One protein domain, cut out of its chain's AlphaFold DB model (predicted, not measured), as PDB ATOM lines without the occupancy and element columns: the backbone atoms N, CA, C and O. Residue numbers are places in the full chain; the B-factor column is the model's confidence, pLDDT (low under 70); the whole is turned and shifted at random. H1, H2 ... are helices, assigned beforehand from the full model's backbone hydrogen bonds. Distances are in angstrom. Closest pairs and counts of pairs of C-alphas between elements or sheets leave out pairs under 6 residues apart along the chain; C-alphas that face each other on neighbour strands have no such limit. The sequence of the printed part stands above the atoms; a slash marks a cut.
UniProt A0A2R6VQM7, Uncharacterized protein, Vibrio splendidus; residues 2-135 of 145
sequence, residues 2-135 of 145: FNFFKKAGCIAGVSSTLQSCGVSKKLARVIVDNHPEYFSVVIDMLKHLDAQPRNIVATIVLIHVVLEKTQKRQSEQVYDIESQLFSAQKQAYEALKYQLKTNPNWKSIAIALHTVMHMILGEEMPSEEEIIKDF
ATOM      1  N   PHE A   2      66.005  12.917  15.640       59.09
ATOM      2  CA  PHE A   2      65.866  11.487  15.986       59.09
ATOM      3  C   PHE A   2      64.440  10.902  15.845       59.09
ATOM      4  O   PHE A   2      64.273   9.839  15.249       59.09
ATOM      5  N   ASN A   3      63.394  11.616  16.288       60.84
ATOM      6  CA  ASN A   3      62.000  11.151  16.148       60.84
ATOM      7  C   ASN A   3      61.500  11.137  14.693       60.84
ATOM      8  O   ASN A   3      60.667  10.309  14.339       60.84
ATOM      9  N   PHE A   4      62.047  11.994  13.824       65.69
ATOM     10  CA  PHE A   4      61.679  12.037  12.406       65.69
ATOM     11  C   PHE A   4      62.146  10.774  11.664       65.69
ATOM     12  O   PHE A   4      61.369  10.170  10.927       65.69
ATOM     13  N   PHE A   5      63.375  10.312  11.922       72.88
ATOM     14  CA  PHE A   5      63.899   9.073  11.332       72.88
ATOM     15  C   PHE A   5      63.178   7.826  11.846       72.88
ATOM     16  O   PHE A   5      62.853   6.939  11.059       72.88
ATOM     17  N   LYS A   6      62.864   7.774  13.148       74.62
ATOM     18  CA  LYS A   6      62.038   6.694  13.708       74.62
ATOM     19  C   LYS A   6      60.644   6.664  13.080       74.62
ATOM     20  O   LYS A   6      60.134   5.581  12.804       74.62
ATOM     21  N   LYS A   7      60.072   7.835  12.777       84.25
ATOM     22  CA  LYS A   7      58.792   7.955  12.074       84.25
ATOM     23  C   LYS A   7      58.827   7.480  10.642       84.25
ATOM     24  O   LYS A   7      58.018   6.628  10.285       84.25
ATOM     25  N   ALA A   8      59.797   7.935   9.863       86.31
ATOM     26  CA  ALA A   8      59.990   7.436   8.509       86.31
ATOM     27  C   ALA A   8      60.217   5.910   8.492       86.31
ATOM     28  O   ALA A   8      59.612   5.207   7.685       86.31
ATOM     29  N   GLY A   9      61.018   5.388   9.427       87.88
ATOM     30  CA  GLY A   9      61.267   3.950   9.563       87.88
ATOM     31  C   GLY A   9      60.024   3.142   9.950       87.88
ATOM     32  O   GLY A   9      59.816   2.059   9.410       87.88
ATOM     33  N   CYS A  10      59.178   3.664  10.843       90.31
ATOM     34  CA  CYS A  10      57.907   3.033  11.208       90.31
ATOM     35  C   CYS A  10      56.929   3.019  10.024       90.31
ATOM     36  O   CYS A  10      56.375   1.973   9.706       90.31
ATOM     37  N   ILE A  11      56.788   4.143   9.311       94.56
ATOM     38  CA  ILE A  11      55.931   4.254   8.118       94.56
ATOM     39  C   ILE A  11      56.377   3.270   7.031       94.56
ATOM     40  O   ILE A  11      55.559   2.521   6.499       94.56
ATOM     41  N   ALA A  12      57.677   3.237   6.722       94.19
ATOM     42  CA  ALA A  12      58.231   2.303   5.746       94.19
ATOM     43  C   ALA A  12      58.031   0.844   6.188       94.19
ATOM     44  O   ALA A  12      57.646  -0.001   5.381       94.19
ATOM     45  N   GLY A  13      58.232   0.573   7.478       95.12
ATOM     46  CA  GLY A  13      57.994  -0.724   8.095       95.12
ATOM     47  C   GLY A  13      56.551  -1.197   7.949       95.12
ATOM     48  O   GLY A  13      56.323  -2.278   7.422       95.12
ATOM     49  N   VAL A  14      55.583  -0.365   8.336       96.50
ATOM     50  CA  VAL A  14      54.147  -0.659   8.213       96.50
ATOM     51  C   VAL A  14      53.729  -0.805   6.752       96.50
ATOM     52  O   VAL A  14      53.012  -1.740   6.409       96.50
ATOM     53  N   SER A  15      54.232   0.047   5.854       96.88
ATOM     54  CA  SER A  15      53.976  -0.087   4.414       96.88
ATOM     55  C   SER A  15      54.495  -1.419   3.859       96.88
ATOM     56  O   SER A  15      53.821  -2.051   3.041       96.88
ATOM     57  N   SER A  16      55.672  -1.863   4.310       96.75
ATOM     58  CA  SER A  16      56.234  -3.165   3.945       96.75
ATOM     59  C   SER A  16      55.421  -4.318   4.531       96.75
ATOM     60  O   SER A  16      55.180  -5.297   3.829       96.75
ATOM     61  N   THR A  17      54.982  -4.211   5.789       96.50
ATOM     62  CA  THR A  17      54.166  -5.239   6.445       96.50
ATOM     63  C   THR A  17      52.809  -5.385   5.754       96.50
ATOM     64  O   THR A  17      52.450  -6.500   5.388       96.50
ATOM     65  N   LEU A  18      52.111  -4.283   5.451       96.50
ATOM     66  CA  LEU A  18      50.868  -4.295   4.665       96.50
ATOM     67  C   LEU A  18      51.044  -5.038   3.333       96.50
ATOM     68  O   LEU A  18      50.233  -5.897   2.992       96.50
ATOM     69  N   GLN A  19      52.129  -4.755   2.606       96.06
ATOM     70  CA  GLN A  19      52.429  -5.424   1.335       96.06
ATOM     71  C   GLN A  19      52.708  -6.919   1.507       96.06
ATOM     72  O   GLN A  19      52.187  -7.725   0.738       96.06
ATOM     73  N   SER A  20      53.478  -7.307   2.529       94.94
ATOM     74  CA  SER A  20      53.717  -8.725   2.832       94.94
ATOM     75  C   SER A  20      52.448  -9.465   3.258       94.94
ATOM     76  O   SER A  20      52.362 -10.671   3.060       94.94
ATOM     77  N   CYS A  21      51.465  -8.735   3.790       93.44
ATOM     78  CA  CYS A  21      50.164  -9.256   4.190       93.44
ATOM     79  C   CYS A  21      49.127  -9.254   3.046       93.44
ATOM     80  O   CYS A  21      47.949  -9.501   3.282       93.44
ATOM     81  N   GLY A  22      49.534  -8.963   1.804       91.06
ATOM     82  CA  GLY A  22      48.666  -9.044   0.624       91.06
ATOM     83  C   GLY A  22      47.981  -7.738   0.209       91.06
ATOM     84  O   GLY A  22      47.227  -7.740  -0.763       91.06
ATOM     85  N   VAL A  23      48.255  -6.609   0.872       95.19
ATOM     86  CA  VAL A  23      47.761  -5.294   0.426       95.19
ATOM     87  C   VAL A  23      48.566  -4.824  -0.783       95.19
ATOM     88  O   VAL A  23      49.798  -4.793  -0.755       95.19
ATOM     89  N   SER A  24      47.891  -4.387  -1.848       94.31
ATOM     90  CA  SER A  24      48.599  -3.855  -3.020       94.31
ATOM     91  C   SER A  24      49.505  -2.666  -2.658       94.31
ATOM     92  O   SER A  24      49.158  -1.819  -1.833       94.31
ATOM     93  N   LYS A  25      50.656  -2.535  -3.331       94.81
ATOM     94  CA  LYS A  25      51.615  -1.434  -3.099       94.81
ATOM     95  C   LYS A  25      50.966  -0.046  -3.167       94.81
ATOM     96  O   LYS A  25      51.312   0.840  -2.386       94.81
ATOM     97  N   LYS A  26      50.024   0.149  -4.098       94.56
ATOM     98  CA  LYS A  26      49.288   1.412  -4.252       94.56
ATOM     99  C   LYS A  26      48.402   1.680  -3.034       94.56
ATOM    100  O   LYS A  26      48.465   2.776  -2.487       94.56
ATOM    101  N   LEU A  27      47.626   0.688  -2.594       93.06
ATOM    102  CA  LEU A  27      46.735   0.825  -1.441       93.06
ATOM    103  C   LEU A  27      47.521   1.003  -0.136       93.06
ATOM    104  O   LEU A  27      47.214   1.907   0.633       93.06
ATOM    105  N   ALA A  28      48.593   0.232   0.070       95.38
ATOM    106  CA  ALA A  28      49.459   0.365   1.241       95.38
ATOM    107  C   ALA A  28      50.039   1.783   1.361       95.38
ATOM    108  O   ALA A  28      50.042   2.357   2.446       95.38
ATOM    109  N   ARG A  29      50.479   2.373   0.240       94.50
ATOM    110  CA  ARG A  29      50.951   3.762   0.199       94.50
ATOM    111  C   ARG A  29      49.847   4.757   0.564       94.50
ATOM    112  O   ARG A  29      50.059   5.606   1.418       94.50
ATOM    113  N   VAL A  30      48.666   4.624  -0.042       93.69
ATOM    114  CA  VAL A  30      47.513   5.495   0.246       93.69
ATOM    115  C   VAL A  30      47.117   5.425   1.723       93.69
ATOM    116  O   VAL A  30      46.815   6.453   2.322       93.69
ATOM    117  N   ILE A  31      47.137   4.236   2.326       93.75
ATOM    118  CA  ILE A  31      46.811   4.055   3.742       93.75
ATOM    119  C   ILE A  31      47.815   4.793   4.625       93.75
ATOM    120  O   ILE A  31      47.396   5.584   5.468       93.75
ATOM    121  N   VAL A  32      49.121   4.581   4.433       94.75
ATOM    122  CA  VAL A  32      50.122   5.211   5.307       94.75
ATOM    123  C   VAL A  32      50.195   6.730   5.114       94.75
ATOM    124  O   VAL A  32      50.292   7.456   6.103       94.75
ATOM    125  N   ASP A  33      50.068   7.216   3.875       92.75
ATOM    126  CA  ASP A  33      50.133   8.648   3.553       92.75
ATOM    127  C   ASP A  33      48.929   9.417   4.138       92.75
ATOM    128  O   ASP A  33      49.073  10.569   4.547       92.75
ATOM    129  N   ASN A  34      47.759   8.774   4.255       92.25
ATOM    130  CA  ASN A  34      46.543   9.376   4.819       92.25
ATOM    131  C   ASN A  34      46.442   9.306   6.353       92.25
ATOM    132  O   ASN A  34      45.478   9.822   6.917       92.25
ATOM    133  N   HIS A  35      47.400   8.678   7.042       91.75
ATOM    134  CA  HIS A  35      47.361   8.508   8.501       91.75
ATOM    135  C   HIS A  35      48.607   9.071   9.216       91.75
ATOM    136  O   HIS A  35      49.177   8.404  10.079       91.75
ATOM    137  N   PRO A  36      49.060  10.308   8.927       88.25
ATOM    138  CA  PRO A  36      50.287  10.849   9.517       88.25
ATOM    139  C   PRO A  36      50.198  11.073  11.035       88.25
ATOM    140  O   PRO A  36      51.226  10.995  11.715       88.25
ATOM    141  N   GLU A  37      49.002  11.355  11.558       87.31
ATOM    142  CA  GLU A  37      48.738  11.564  12.989       87.31
ATOM    143  C   GLU A  37      48.819  10.256  13.779       87.31
ATOM    144  O   GLU A  37      49.464  10.217  14.824       87.31
ATOM    145  N   TYR A  38      48.280   9.167  13.219       90.31
ATOM    146  CA  TYR A  38      48.388   7.815  13.774       90.31
ATOM    147  C   TYR A  38      49.847   7.464  14.088       90.31
ATOM    148  O   TYR A  38      50.184   7.082  15.208       90.31
ATOM    149  N   PHE A  39      50.747   7.682  13.124       90.75
ATOM    150  CA  PHE A  39      52.161   7.374  13.321       90.75
ATOM    151  C   PHE A  39      52.814   8.251  14.387       90.75
ATOM    152  O   PHE A  39      53.709   7.767  15.071       90.75
ATOM    153  N   SER A  40      52.391   9.508  14.561       87.25
ATOM    154  CA  SER A  40      52.930  10.358  15.633       87.25
ATOM    155  C   SER A  40      52.667   9.766  17.019       87.25
ATOM    156  O   SER A  40      53.551   9.823  17.864       87.25
ATOM    157  N   VAL A  41      51.495   9.163  17.230       87.38
ATOM    158  CA  VAL A  41      51.111   8.558  18.514       87.38
ATOM    159  C   VAL A  41      51.764   7.185  18.689       87.38
ATOM    160  O   VAL A  41      52.454   6.921  19.674       87.38
ATOM    161  N   VAL A  42      51.617   6.313  17.692       89.12
ATOM    162  CA  VAL A  42      51.997   4.893  17.793       89.12
ATOM    163  C   VAL A  42      53.498   4.696  17.975       89.12
ATOM    164  O   VAL A  42      53.926   3.760  18.649       89.12
ATOM    165  N   ILE A  43      54.325   5.577  17.412       88.25
ATOM    166  CA  ILE A  43      55.781   5.488  17.569       88.25
ATOM    167  C   ILE A  43      56.199   5.673  19.016       88.25
ATOM    168  O   ILE A  43      57.074   4.944  19.481       88.25
ATOM    169  N   ASP A  44      55.602   6.637  19.712       87.19
ATOM    170  CA  ASP A  44      55.957   6.920  21.097       87.19
ATOM    171  C   ASP A  44      55.482   5.797  22.022       87.19
ATOM    172  O   ASP A  44      56.218   5.408  22.933       87.19
ATOM    173  N   MET A  45      54.315   5.215  21.733       87.44
ATOM    174  CA  MET A  45      53.764   4.085  22.486       87.44
ATOM    175  C   MET A  45      54.581   2.804  22.290       87.44
ATOM    176  O   MET A  45      54.893   2.104  23.251       87.44
ATOM    177  N   LEU A  46      55.005   2.521  21.057       91.00
ATOM    178  CA  LEU A  46      55.729   1.295  20.710       91.00
ATOM    179  C   LEU A  46      57.258   1.463  20.703       91.00
ATOM    180  O   LEU A  46      57.976   0.585  20.218       91.00
ATOM    181  N   LYS A  47      57.795   2.578  21.218       88.75
ATOM    182  CA  LYS A  47      59.240   2.890  21.168       88.75
ATOM    183  C   LYS A  47      60.136   1.875  21.883       88.75
ATOM    184  O   LYS A  47      61.341   1.869  21.635       88.75
ATOM    185  N   HIS A  48      59.555   1.094  22.789       88.56
ATOM    186  CA  HIS A  48      60.220   0.071  23.589       88.56
ATOM    187  C   HIS A  48      60.299  -1.288  22.872       88.56
ATOM    188  O   HIS A  48      61.016  -2.171  23.331       88.56
ATOM    189  N   LEU A  49      59.582  -1.458  21.754       90.81
ATOM    190  CA  LEU A  49      59.635  -2.665  20.938       90.81
ATOM    191  C   LEU A  49      60.705  -2.563  19.847       90.81
ATOM    192  O   LEU A  49      60.925  -1.505  19.242       90.81
ATOM    193  N   ASP A  50      61.285  -3.716  19.521       90.69
ATOM    194  CA  ASP A  50      62.107  -3.880  18.328       90.69
ATOM    195  C   ASP A  50      61.316  -3.573  17.052       90.69
ATOM    196  O   ASP A  50      60.084  -3.615  17.008       90.69
ATOM    197  N   ALA A  51      62.040  -3.265  15.972       90.19
ATOM    198  CA  ALA A  51      61.431  -2.768  14.745       90.19
ATOM    199  C   ALA A  51      60.369  -3.713  14.163       90.19
ATOM    200  O   ALA A  51      59.296  -3.251  13.789       90.19
ATOM    201  N   GLN A  52      60.639  -5.019  14.108       91.62
ATOM    202  CA  GLN A  52      59.709  -5.988  13.529       91.62
ATOM    203  C   GLN A  52      58.394  -6.117  14.322       91.62
ATOM    204  O   GLN A  52      57.346  -5.859  13.725       91.62
ATOM    205  N   PRO A  53      58.389  -6.451  15.631       92.88
ATOM    206  CA  PRO A  53      57.143  -6.539  16.393       92.88
ATOM    207  C   PRO A  53      56.409  -5.198  16.467       92.88
ATOM    208  O   PRO A  53      55.189  -5.175  16.324       92.88
ATOM    209  N   ARG A  54      57.132  -4.071  16.571       93.88
ATOM    210  CA  ARG A  54      56.532  -2.732  16.474       93.88
ATOM    211  C   ARG A  54      55.738  -2.556  15.185       93.88
ATOM    212  O   ARG A  54      54.600  -2.106  15.229       93.88
ATOM    213  N   ASN A  55      56.344  -2.867  14.041       95.00
ATOM    214  CA  ASN A  55      55.714  -2.649  12.742       95.00
ATOM    215  C   ASN A  55      54.498  -3.570  12.549       95.00
ATOM    216  O   ASN A  55      53.513  -3.143  11.954       95.00
ATOM    217  N   ILE A  56      54.536  -4.799  13.079       94.88
ATOM    218  CA  ILE A  56      53.393  -5.726  13.051       94.88
ATOM    219  C   ILE A  56      52.238  -5.176  13.894       94.88
ATOM    220  O   ILE A  56      51.134  -5.034  13.373       94.88
ATOM    221  N   VAL A  57      52.496  -4.793  15.150       94.12
ATOM    222  CA  VAL A  57      51.474  -4.207  16.037       94.12
ATOM    223  C   VAL A  57      50.890  -2.933  15.422       94.12
ATOM    224  O   VAL A  57      49.673  -2.801  15.319       94.12
ATOM    225  N   ALA A  58      51.742  -2.033  14.924       94.62
ATOM    226  CA  ALA A  58      51.293  -0.821  14.245       94.62
ATOM    227  C   ALA A  58      50.455  -1.132  12.988       94.62
ATOM    228  O   ALA A  58      49.454  -0.482  12.712       94.62
ATOM    229  N   THR A  59      50.809  -2.164  12.225       95.94
ATOM    230  CA  THR A  59      50.011  -2.561  11.056       95.94
ATOM    231  C   THR A  59      48.626  -3.047  11.466       95.94
ATOM    232  O   THR A  59      47.640  -2.608  10.878       95.94
ATOM    233  N   ILE A  60      48.535  -3.894  12.496       94.25
ATOM    234  CA  ILE A  60      47.255  -4.402  13.006       94.25
ATOM    235  C   ILE A  60      46.354  -3.238  13.428       94.25
ATOM    236  O   ILE A  60      45.212  -3.164  12.978       94.25
ATOM    237  N   VAL A  61      46.857  -2.302  14.239       91.75
ATOM    238  CA  VAL A  61      46.018  -1.196  14.732       91.75
ATOM    239  C   VAL A  61      45.641  -0.231  13.606       91.75
ATOM    240  O   VAL A  61      44.500   0.221  13.541       91.75
ATOM    241  N   LEU A  62      46.555   0.049  12.671       94.00
ATOM    242  CA  LEU A  62      46.242   0.885  11.511       94.00
ATOM    243  C   LEU A  62      45.122   0.278  10.660       94.00
ATOM    244  O   LEU A  62      44.248   1.012  10.211       94.00
ATOM    245  N   ILE A  63      45.123  -1.043  10.455       93.75
ATOM    246  CA  ILE A  63      44.051  -1.711   9.709       93.75
ATOM    247  C   ILE A  63      42.702  -1.528  10.417       93.75
ATOM    248  O   ILE A  63      41.742  -1.161   9.747       93.75
ATOM    249  N   HIS A  64      42.635  -1.675  11.746       90.12
ATOM    250  CA  HIS A  64      41.399  -1.415  12.498       90.12
ATOM    251  C   HIS A  64      40.905   0.025  12.314       90.12
ATOM    252  O   HIS A  64      39.743   0.232  11.977       90.12
ATOM    253  N   VAL A  65      41.794   1.017  12.441       89.38
ATOM    254  CA  VAL A  65      41.450   2.439  12.241       89.38
ATOM    255  C   VAL A  65      40.906   2.700  10.835       89.38
ATOM    256  O   VAL A  65      40.001   3.516  10.654       89.38
ATOM    257  N   VAL A  66      41.473   2.048   9.817       91.06
ATOM    258  CA  VAL A  66      41.009   2.207   8.435       91.06
ATOM    259  C   VAL A  66      39.651   1.537   8.245       91.06
ATOM    260  O   VAL A  66      38.757   2.188   7.710       91.06
ATOM    261  N   LEU A  67      39.480   0.297   8.714       89.12
ATOM    262  CA  LEU A  67      38.219  -0.445   8.609       89.12
ATOM    263  C   LEU A  67      37.062   0.294   9.294       89.12
ATOM    264  O   LEU A  67      36.009   0.480   8.692       89.12
ATOM    265  N   GLU A  68      37.273   0.825  10.499       85.62
ATOM    266  CA  GLU A  68      36.234   1.573  11.220       85.62
ATOM    267  C   GLU A  68      35.796   2.847  10.462       85.62
ATOM    268  O   GLU A  68      34.639   3.278  10.516       85.62
ATOM    269  N   LYS A  69      36.717   3.469   9.711       84.31
ATOM    270  CA  LYS A  69      36.410   4.623   8.850       84.31
ATOM    271  C   LYS A  69      35.714   4.221   7.552       84.31
ATOM    272  O   LYS A  69      34.899   5.005   7.054       84.31
ATOM    273  N   THR A  70      36.055   3.069   6.975       84.31
ATOM    274  CA  THR A  70      35.482   2.613   5.701       84.31
ATOM    275  C   THR A  70      34.086   2.033   5.872       84.31
ATOM    276  O   THR A  70      33.226   2.386   5.071       84.31
ATOM    277  N   GLN A  71      33.809   1.312   6.964       78.25
ATOM    278  CA  GLN A  71      32.492   0.721   7.254       78.25
ATOM    279  C   GLN A  71      31.362   1.765   7.314       78.25
ATOM    280  O   GLN A  71      30.195   1.470   7.057       78.25
ATOM    281  N   LYS A  72      31.697   3.031   7.597       76.25
ATOM    282  CA  LYS A  72      30.756   4.166   7.593       76.25
ATOM    283  C   LYS A  72      30.352   4.608   6.172       76.25
ATOM    284  O   LYS A  72      29.558   5.537   6.032       76.25
ATOM    285  N   ARG A  73      30.900   3.999   5.110       77.44
ATOM    286  CA  ARG A  73      30.700   4.379   3.700       77.44
ATOM    287  C   ARG A  73      30.266   3.170   2.867       77.44
ATOM    288  O   ARG A  73      30.984   2.188   2.779       77.44
ATOM    289  N   GLN A  74      29.131   3.270   2.176       70.31
ATOM    290  CA  GLN A  74      28.629   2.196   1.309       70.31
ATOM    291  C   GLN A  74      28.975   2.479  -0.160       70.31
ATOM    292  O   GLN A  74      28.322   3.293  -0.811       70.31
ATOM    293  N   SER A  75      30.026   1.839  -0.684       78.31
ATOM    294  CA  SER A  75      30.352   1.858  -2.122       78.31
ATOM    295  C   SER A  75      31.118   0.599  -2.537       78.31
ATOM    296  O   SER A  75      31.843   0.028  -1.731       78.31
ATOM    297  N   GLU A  76      31.009   0.193  -3.802       74.12
ATOM    298  CA  GLU A  76      31.660  -1.017  -4.333       74.12
ATOM    299  C   GLU A  76      33.188  -1.011  -4.150       74.12
ATOM    300  O   GLU A  76      33.774  -1.979  -3.677       74.12
ATOM    301  N   GLN A  77      33.827   0.137  -4.393       78.06
ATOM    302  CA  GLN A  77      35.269   0.318  -4.188       78.06
ATOM    303  C   GLN A  77      35.692   0.175  -2.718       78.06
ATOM    304  O   GLN A  77      36.845  -0.152  -2.441       78.06
ATOM    305  N   VAL A  78      34.784   0.441  -1.772       83.06
ATOM    306  CA  VAL A  78      35.048   0.261  -0.339       83.06
ATOM    307  C   VAL A  78      35.072  -1.226   0.014       83.06
ATOM    308  O   VAL A  78      35.980  -1.636   0.732       83.06
ATOM    309  N   TYR A  79      34.188  -2.046  -0.560       83.44
ATOM    310  CA  TYR A  79      34.174  -3.490  -0.300       83.44
ATOM    311  C   TYR A  79      35.468  -4.191  -0.742       83.44
ATOM    312  O   TYR A  79      35.998  -5.022  -0.004       83.44
ATOM    313  N   ASP A  80      36.031  -3.817  -1.895       86.50
ATOM    314  CA  ASP A  80      37.312  -4.368  -2.366       86.50
ATOM    315  C   ASP A  80      38.488  -4.007  -1.443       86.50
ATOM    316  O   ASP A  80      39.414  -4.803  -1.243       86.50
ATOM    317  N   ILE A  81      38.464  -2.794  -0.880       88.62
ATOM    318  CA  ILE A  81      39.465  -2.331   0.088       88.62
ATOM    319  C   ILE A  81      39.303  -3.095   1.401       88.62
ATOM    320  O   ILE A  81      40.288  -3.625   1.912       88.62
ATOM    321  N   GLU A  82      38.084  -3.195   1.923       89.81
ATOM    322  CA  GLU A  82      37.788  -3.916   3.164       89.81
ATOM    323  C   GLU A  82      38.182  -5.389   3.062       89.81
ATOM    324  O   GLU A  82      38.852  -5.900   3.955       89.81
ATOM    325  N   SER A  83      37.881  -6.051   1.943       89.31
ATOM    326  CA  SER A  83      38.285  -7.441   1.702       89.31
ATOM    327  C   SER A  83      39.810  -7.629   1.772       89.31
ATOM    328  O   SER A  83      40.304  -8.526   2.466       89.31
ATOM    329  N   GLN A  84      40.579  -6.747   1.117       91.62
ATOM    330  CA  GLN A  84      42.046  -6.764   1.204       91.62
ATOM    331  C   GLN A  84      42.536  -6.513   2.633       91.62
ATOM    332  O   GLN A  84      43.480  -7.166   3.079       91.62
ATOM    333  N   LEU A  85      41.903  -5.587   3.352       92.56
ATOM    334  CA  LEU A  85      42.282  -5.229   4.714       92.56
ATOM    335  C   LEU A  85      41.978  -6.338   5.720       92.56
ATOM    336  O   LEU A  85      42.854  -6.656   6.519       92.56
ATOM    337  N   PHE A  86      40.819  -6.991   5.637       90.75
ATOM    338  CA  PHE A  86      40.488  -8.145   6.474       90.75
ATOM    339  C   PHE A  86      41.465  -9.306   6.257       90.75
ATOM    340  O   PHE A  86      41.966  -9.902   7.215       90.75
ATOM    341  N   SER A  87      41.802  -9.597   4.996       91.06
ATOM    342  CA  SER A  87      42.813 -10.607   4.670       91.06
ATOM    343  C   SER A  87      44.185 -10.237   5.246       91.06
ATOM    344  O   SER A  87      44.835 -11.056   5.903       91.06
ATOM    345  N   ALA A  88      44.598  -8.977   5.081       92.88
ATOM    346  CA  ALA A  88      45.875  -8.492   5.587       92.88
ATOM    347  C   ALA A  88      45.955  -8.504   7.115       92.88
ATOM    348  O   ALA A  88      46.988  -8.865   7.677       92.88
ATOM    349  N   GLN A  89      44.861  -8.171   7.792       91.19
ATOM    350  CA  GLN A  89      44.755  -8.209   9.244       91.19
ATOM    351  C   GLN A  89      44.942  -9.628   9.770       91.19
ATOM    352  O   GLN A  89      45.746  -9.841  10.676       91.19
ATOM    353  N   LYS A  90      44.281 -10.616   9.151       91.00
ATOM    354  CA  LYS A  90      44.466 -12.033   9.492       91.00
ATOM    355  C   LYS A  90      45.934 -12.449   9.362       91.00
ATOM    356  O   LYS A  90      46.476 -13.069  10.273       91.00
ATOM    357  N   GLN A  91      46.599 -12.075   8.270       92.88
ATOM    358  CA  GLN A  91      48.019 -12.394   8.075       92.88
ATOM    359  C   GLN A  91      48.936 -11.668   9.071       92.88
ATOM    360  O   GLN A  91      49.904 -12.255   9.556       92.88
ATOM    361  N   ALA A  92      48.625 -10.419   9.417       93.38
ATOM    362  CA  ALA A  92      49.369  -9.668  10.421       93.38
ATOM    363  C   ALA A  92      49.236 -10.304  11.817       93.38
ATOM    364  O   ALA A  92      50.231 -10.398  12.538       93.38
ATOM    365  N   TYR A  93      48.053 -10.814  12.172       92.00
ATOM    366  CA  TYR A  93      47.850 -11.587  13.399       92.00
ATOM    367  C   TYR A  93      48.643 -12.896  13.410       92.00
ATOM    368  O   TYR A  93      49.242 -13.229  14.429       92.00
ATOM    369  N   GLU A  94      48.736 -13.615  12.289       91.69
ATOM    370  CA  GLU A  94      49.591 -14.809  12.209       91.69
ATOM    371  C   GLU A  94      51.084 -14.466  12.365       91.69
ATOM    372  O   GLU A  94      51.812 -15.140  13.103       91.69
ATOM    373  N   ALA A  95      51.542 -13.365  11.760       92.31
ATOM    374  CA  ALA A  95      52.900 -12.865  11.971       92.31
ATOM    375  C   ALA A  95      53.149 -12.481  13.441       92.31
ATOM    376  O   ALA A  95      54.216 -12.768  13.991       92.31
ATOM    377  N   LEU A  96      52.159 -11.878  14.102       93.31
ATOM    378  CA  LEU A  96      52.215 -11.548  15.524       93.31
ATOM    379  C   LEU A  96      52.277 -12.807  16.397       93.31
ATOM    380  O   LEU A  96      53.129 -12.880  17.281       93.31
ATOM    381  N   LYS A  97      51.442 -13.821  16.136       91.12
ATOM    382  CA  LYS A  97      51.486 -15.116  16.838       91.12
ATOM    383  C   LYS A  97      52.873 -15.740  16.760       91.12
ATOM    384  O   LYS A  97      53.379 -16.247  17.761       91.12
ATOM    385  N   TYR A  98      53.508 -15.683  15.590       90.69
ATOM    386  CA  TYR A  98      54.880 -16.155  15.432       90.69
ATOM    387  C   TYR A  98      55.862 -15.370  16.313       90.69
ATOM    388  O   TYR A  98      56.668 -15.980  17.018       90.69
ATOM    389  N   GLN A  99      55.769 -14.035  16.339       92.06
ATOM    390  CA  GLN A  99      56.608 -13.202  17.210       92.06
ATOM    391  C   GLN A  99      56.397 -13.529  18.690       92.06
ATOM    392  O   GLN A  99      57.365 -13.673  19.427       92.06
ATOM    393  N   LEU A 100      55.153 -13.718  19.124       89.69
ATOM    394  CA  LEU A 100      54.841 -14.052  20.515       89.69
ATOM    395  C   LEU A 100      55.359 -15.436  20.927       89.69
ATOM    396  O   LEU A 100      55.725 -15.632  22.080       89.69
ATOM    397  N   LYS A 101      55.420 -16.394  19.994       88.25
ATOM    398  CA  LYS A 101      55.965 -17.735  20.257       88.25
ATOM    399  C   LYS A 101      57.492 -17.777  20.284       88.25
ATOM    400  O   LYS A 101      58.059 -18.629  20.958       88.25
ATOM    401  N   THR A 102      58.151 -16.919  19.508       89.06
ATOM    402  CA  THR A 102      59.598 -17.020  19.250       89.06
ATOM    403  C   THR A 102      60.433 -15.954  19.950       89.06
ATOM    404  O   THR A 102      61.635 -16.147  20.121       89.06
ATOM    405  N   ASN A 103      59.827 -14.844  20.377       87.75
ATOM    406  CA  ASN A 103      60.540 -13.735  20.998       87.75
ATOM    407  C   ASN A 103      60.524 -13.850  22.538       87.75
ATOM    408  O   ASN A 103      59.445 -13.945  23.127       87.75
ATOM    409  N   PRO A 104      61.680 -13.779  23.228       86.00
ATOM    410  CA  PRO A 104      61.725 -13.798  24.695       86.00
ATOM    411  C   PRO A 104      60.969 -12.622  25.339       86.00
ATOM    412  O   PRO A 104      60.475 -12.754  26.457       86.00
ATOM    413  N   ASN A 105      60.808 -11.505  24.621       87.50
ATOM    414  CA  ASN A 105      60.092 -10.308  25.075       87.50
ATOM    415  C   ASN A 105      58.603 -10.310  24.681       87.50
ATOM    416  O   ASN A 105      57.987  -9.249  24.562       87.50
ATOM    417  N   TRP A 106      57.998 -11.483  24.464       87.44
ATOM    418  CA  TRP A 106      56.604 -11.599  24.024       87.44
ATOM    419  C   TRP A 106      55.607 -10.860  24.927       87.44
ATOM    420  O   TRP A 106      54.637 -10.305  24.418       87.44
ATOM    421  N   LYS A 107      55.861 -10.782  26.242       88.00
ATOM    422  CA  LYS A 107      55.002 -10.047  27.188       88.00
ATOM    423  C   LYS A 107      54.903  -8.566  26.832       88.00
ATOM    424  O   LYS A 107      53.808  -8.025  26.783       88.00
ATOM    425  N   SER A 108      56.027  -7.927  26.509       89.00
ATOM    426  CA  SER A 108      56.040  -6.526  26.081       89.00
ATOM    427  C   SER A 108      55.286  -6.333  24.768       89.00
ATOM    428  O   SER A 108      54.572  -5.350  24.615       89.00
ATOM    429  N   ILE A 109      55.393  -7.284  23.834       90.44
ATOM    430  CA  ILE A 109      54.650  -7.247  22.564       90.44
ATOM    431  C   ILE A 109      53.136  -7.350  22.818       90.44
ATOM    432  O   ILE A 109      52.366  -6.595  22.225       90.44
ATOM    433  N   ALA A 110      52.719  -8.255  23.707       86.81
ATOM    434  CA  ALA A 110      51.325  -8.444  24.099       86.81
ATOM    435  C   ALA A 110      50.739  -7.182  24.747       86.81
ATOM    436  O   ALA A 110      49.741  -6.647  24.266       86.81
ATOM    437  N   ILE A 111      51.407  -6.657  25.778       86.50
ATOM    438  CA  ILE A 111      50.995  -5.432  26.479       86.50
ATOM    439  C   ILE A 111      50.890  -4.269  25.495       86.50
ATOM    440  O   ILE A 111      49.902  -3.539  25.502       86.50
ATOM    441  N   ALA A 112      51.876  -4.119  24.612       89.44
ATOM    442  CA  ALA A 112      51.892  -3.058  23.623       89.44
ATOM    443  C   ALA A 112      50.728  -3.156  22.624       89.44
ATOM    444  O   ALA A 112      50.119  -2.135  22.313       89.44
ATOM    445  N   LEU A 113      50.393  -4.361  22.145       89.81
ATOM    446  CA  LEU A 113      49.224  -4.568  21.289       89.81
ATOM    447  C   LEU A 113      47.943  -4.126  21.995       89.81
ATOM    448  O   LEU A 113      47.222  -3.294  21.450       89.81
ATOM    449  N   HIS A 114      47.681  -4.662  23.189       84.88
ATOM    450  CA  HIS A 114      46.465  -4.360  23.944       84.88
ATOM    451  C   HIS A 114      46.380  -2.868  24.283       84.88
ATOM    452  O   HIS A 114      45.370  -2.228  24.005       84.88
ATOM    453  N   THR A 115      47.470  -2.283  24.779       84.31
ATOM    454  CA  THR A 115      47.537  -0.860  25.136       84.31
ATOM    455  C   THR A 115      47.243   0.040  23.941       84.31
ATOM    456  O   THR A 115      46.438   0.963  24.040       84.31
ATOM    457  N   VAL A 116      47.890  -0.209  22.796       86.69
ATOM    458  CA  VAL A 116      47.712   0.640  21.612       86.69
ATOM    459  C   VAL A 116      46.331   0.442  20.992       86.69
ATOM    460  O   VAL A 116      45.735   1.425  20.562       86.69
ATOM    461  N   MET A 117      45.806  -0.785  20.974       85.38
ATOM    462  CA  MET A 117      44.447  -1.066  20.504       85.38
ATOM    463  C   MET A 117      43.400  -0.333  21.347       85.38
ATOM    464  O   MET A 117      42.681   0.498  20.801       85.38
ATOM    465  N   HIS A 118      43.364  -0.556  22.664       84.12
ATOM    466  CA  HIS A 118      42.355   0.066  23.528       84.12
ATOM    467  C   HIS A 118      42.468   1.594  23.538       84.12
ATOM    468  O   HIS A 118      41.461   2.288  23.439       84.12
ATOM    469  N   MET A 119      43.687   2.144  23.557       83.19
ATOM    470  CA  MET A 119      43.860   3.598  23.561       83.19
ATOM    471  C   MET A 119      43.420   4.254  22.247       83.19
ATOM    472  O   MET A 119      42.836   5.335  22.273       83.19
ATOM    473  N   ILE A 120      43.696   3.628  21.097       81.56
ATOM    474  CA  ILE A 120      43.318   4.186  19.790       81.56
ATOM    475  C   ILE A 120      41.828   3.989  19.504       81.56
ATOM    476  O   ILE A 120      41.226   4.858  18.875       81.56
ATOM    477  N   LEU A 121      41.234   2.897  19.984       75.56
ATOM    478  CA  LEU A 121      39.797   2.641  19.869       75.56
ATOM    479  C   LEU A 121      38.963   3.375  20.937       75.56
ATOM    480  O   LEU A 121      37.741   3.423  20.828       75.56
ATOM    481  N   GLY A 122      39.604   3.996  21.935       76.75
ATOM    482  CA  GLY A 122      38.920   4.719  23.013       76.75
ATOM    483  C   GLY A 122      38.196   3.800  24.002       76.75
ATOM    484  O   GLY A 122      37.200   4.203  24.600       76.75
ATOM    485  N   GLU A 123      38.679   2.570  24.149       78.75
ATOM    486  CA  GLU A 123      38.123   1.546  25.030       78.75
ATOM    487  C   GLU A 123      38.747   1.609  26.433       78.75
ATOM    488  O   GLU A 123      39.815   2.193  26.641       78.75
ATOM    489  N   GLU A 124      38.079   0.988  27.409       79.69
ATOM    490  CA  GLU A 124      38.614   0.845  28.763       79.69
ATOM    491  C   GLU A 124      39.924   0.045  28.732       79.69
ATOM    492  O   GLU A 124      40.001  -1.031  28.139       79.69
ATOM    493  N   MET A 125      40.975   0.595  29.347       78.81
ATOM    494  CA  MET A 125      42.284  -0.043  29.371       78.81
ATOM    495  C   MET A 125      42.351  -1.112  30.469       78.81
ATOM    496  O   MET A 125      42.256  -0.751  31.645       78.81
ATOM    497  N   PRO A 126      42.605  -2.388  30.128       76.88
ATOM    498  CA  PRO A 126      42.928  -3.396  31.127       76.88
ATOM    499  C   PRO A 126      44.300  -3.112  31.754       76.88
ATOM    500  O   PRO A 126      45.197  -2.552  31.110       76.88
ATOM    501  N   SER A 127      44.477  -3.518  33.009       81.31
ATOM    502  CA  SER A 127      45.782  -3.498  33.678       81.31
ATOM    503  C   SER A 127      46.764  -4.470  33.015       81.31
ATOM    504  O   SER A 127      46.375  -5.439  32.357       81.31
ATOM    505  N   GLU A 128      48.067  -4.241  33.199       81.12
ATOM    506  CA  GLU A 128      49.089  -5.153  32.670       81.12
ATOM    507  C   GLU A 128      48.941  -6.562  33.260       81.12
ATOM    508  O   GLU A 128      49.098  -7.553  32.541       81.12
ATOM    509  N   GLU A 129      48.594  -6.669  34.545       80.06
ATOM    510  CA  GLU A 129      48.342  -7.946  35.205       80.06
ATOM    511  C   GLU A 129      47.148  -8.691  34.598       80.06
ATOM    512  O   GLU A 129      47.239  -9.905  34.402       80.06
ATOM    513  N   GLU A 130      46.058  -7.990  34.270       79.00
ATOM    514  CA  GLU A 130      44.888  -8.575  33.596       79.00
ATOM    515  C   GLU A 130      45.236  -9.052  32.191       79.00
ATOM    516  O   GLU A 130      44.910 -10.187  31.838       79.00
ATOM    517  N   ILE A 131      45.972  -8.237  31.425       78.12
ATOM    518  CA  ILE A 131      46.448  -8.633  30.096       78.12
ATOM    519  C   ILE A 131      47.252  -9.927  30.216       78.12
ATOM    520  O   ILE A 131      46.955 -10.881  29.512       78.12
ATOM    521  N   ILE A 132      48.247  -9.991  31.110       78.56
ATOM    522  CA  ILE A 132      49.177 -11.129  31.204       78.56
ATOM    523  C   ILE A 132      48.502 -12.396  31.734       78.56
ATOM    524  O   ILE A 132      48.825 -13.489  31.261       78.56
ATOM    525  N   LYS A 133      47.627 -12.279  32.738       77.12
ATOM    526  CA  LYS A 133      47.037 -13.433  33.433       77.12
ATOM    527  C   LYS A 133      46.204 -14.305  32.495       77.12
ATOM    528  O   LYS A 133      46.274 -15.529  32.596       77.12
ATOM    529  N   ASP A 134      45.487 -13.672  31.573       68.94
ATOM    530  CA  ASP A 134      44.581 -14.348  30.646       68.94
ATOM    531  C   ASP A 134      45.166 -14.469  29.227       68.94
ATOM    532  O   ASP A 134      44.520 -15.010  28.323       68.94
ATOM    533  N   PHE A 135      46.410 -14.011  29.015       73.81
ATOM    534  CA  PHE A 135      47.032 -14.023  27.697       73.81
ATOM    535  C   PHE A 135      47.401 -15.431  27.242       73.81
ATOM    536  O   PHE A 135      48.349 -16.050  27.731       73.81
TER     537      PHE A 135
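AT A GLANCE: This is residues 2 to 135 of the 145 residues of an uncharacterized protein of Vibrio splendidus (UniProt A0A2R6VQM7). Helix H4 forms the core of an up-and-down bundle of H3, H4, H5 and H6, each running against the one before it; long H5 and shorter H6 pack on H4, while H3 is more loosely attached. H1 crosses H4 and folds back into H2, and small H7 packs across H6. The printed part has 134 residues with seven named helices, H1 to H7 in chain order, and no named strand: all helix. It is compact, with a radius of gyration of the C-alphas of 14.6 A and spans of 43 by 33 by 26 A.

IN THESE COORDINATES: Find C-alpha 76 at (31.660, -1.017, -4.333); from there H5 runs 39.9 A to residue 102. Before it, H4 holds residues 51 to 70, 28.0 A; after it come H6, residues 106 to 121, 22.4 A, and H7, residues 128 to 134, ending at (44.581, -14.348, 30.646). H1, residues 2 to 20, starts at (65.866, 11.487, 15.986) and runs 27.0 A; H2 is residues 25 to 33 and H3 residues 36 to 45.

HOW THE PARTS SIT: Look first at Ile 60 and Gln 89, the closest C-alphas of the hairpin H4 and H5, 5.9 A apart; these helices touch at a shallow tilt of 27 degrees, opposite ways. H4 touches H6 the same way at 24 degrees, a shallow tilt, closest at Val 57 and Leu 113, C-alphas 5.7 A apart. H5 and H6 touch only at the corner, closest at C-alphas 100 and 106, 4.6 A. H3 and H6 only just touch, with 3 pairs of C-alphas within 8 A, closest at Met 45 and Val 116, 7.0 A. Residues 10 to 18 of H1 touch H4, only just about perpendicular at 71 degrees, closest at C-alphas 14 and 55, 5.2 A. H1 and H2 form a hairpin, closest at C-alphas 15 and 28, 5.5 A. H6 touches H7, closest at C-alphas 111 and 128, 6.5 A. Every O i to N i+4 pair is within hydrogen-bond range in H1, H2, H4, H5 and H6; H3 has 5 of 6 and H7 2 of 3.

THE WHOLE: The C-alphas of Ser 75 and Pro 104, the two farthest apart, are 44.1 A apart. The printed part has no cut, and no link is long. Residues 72 to 77, of which 76 and 77 belong to H5, stand free. Look for pLDDT under 70 at residues 2 to 4 and 134; the mean of the printed part is 87.5.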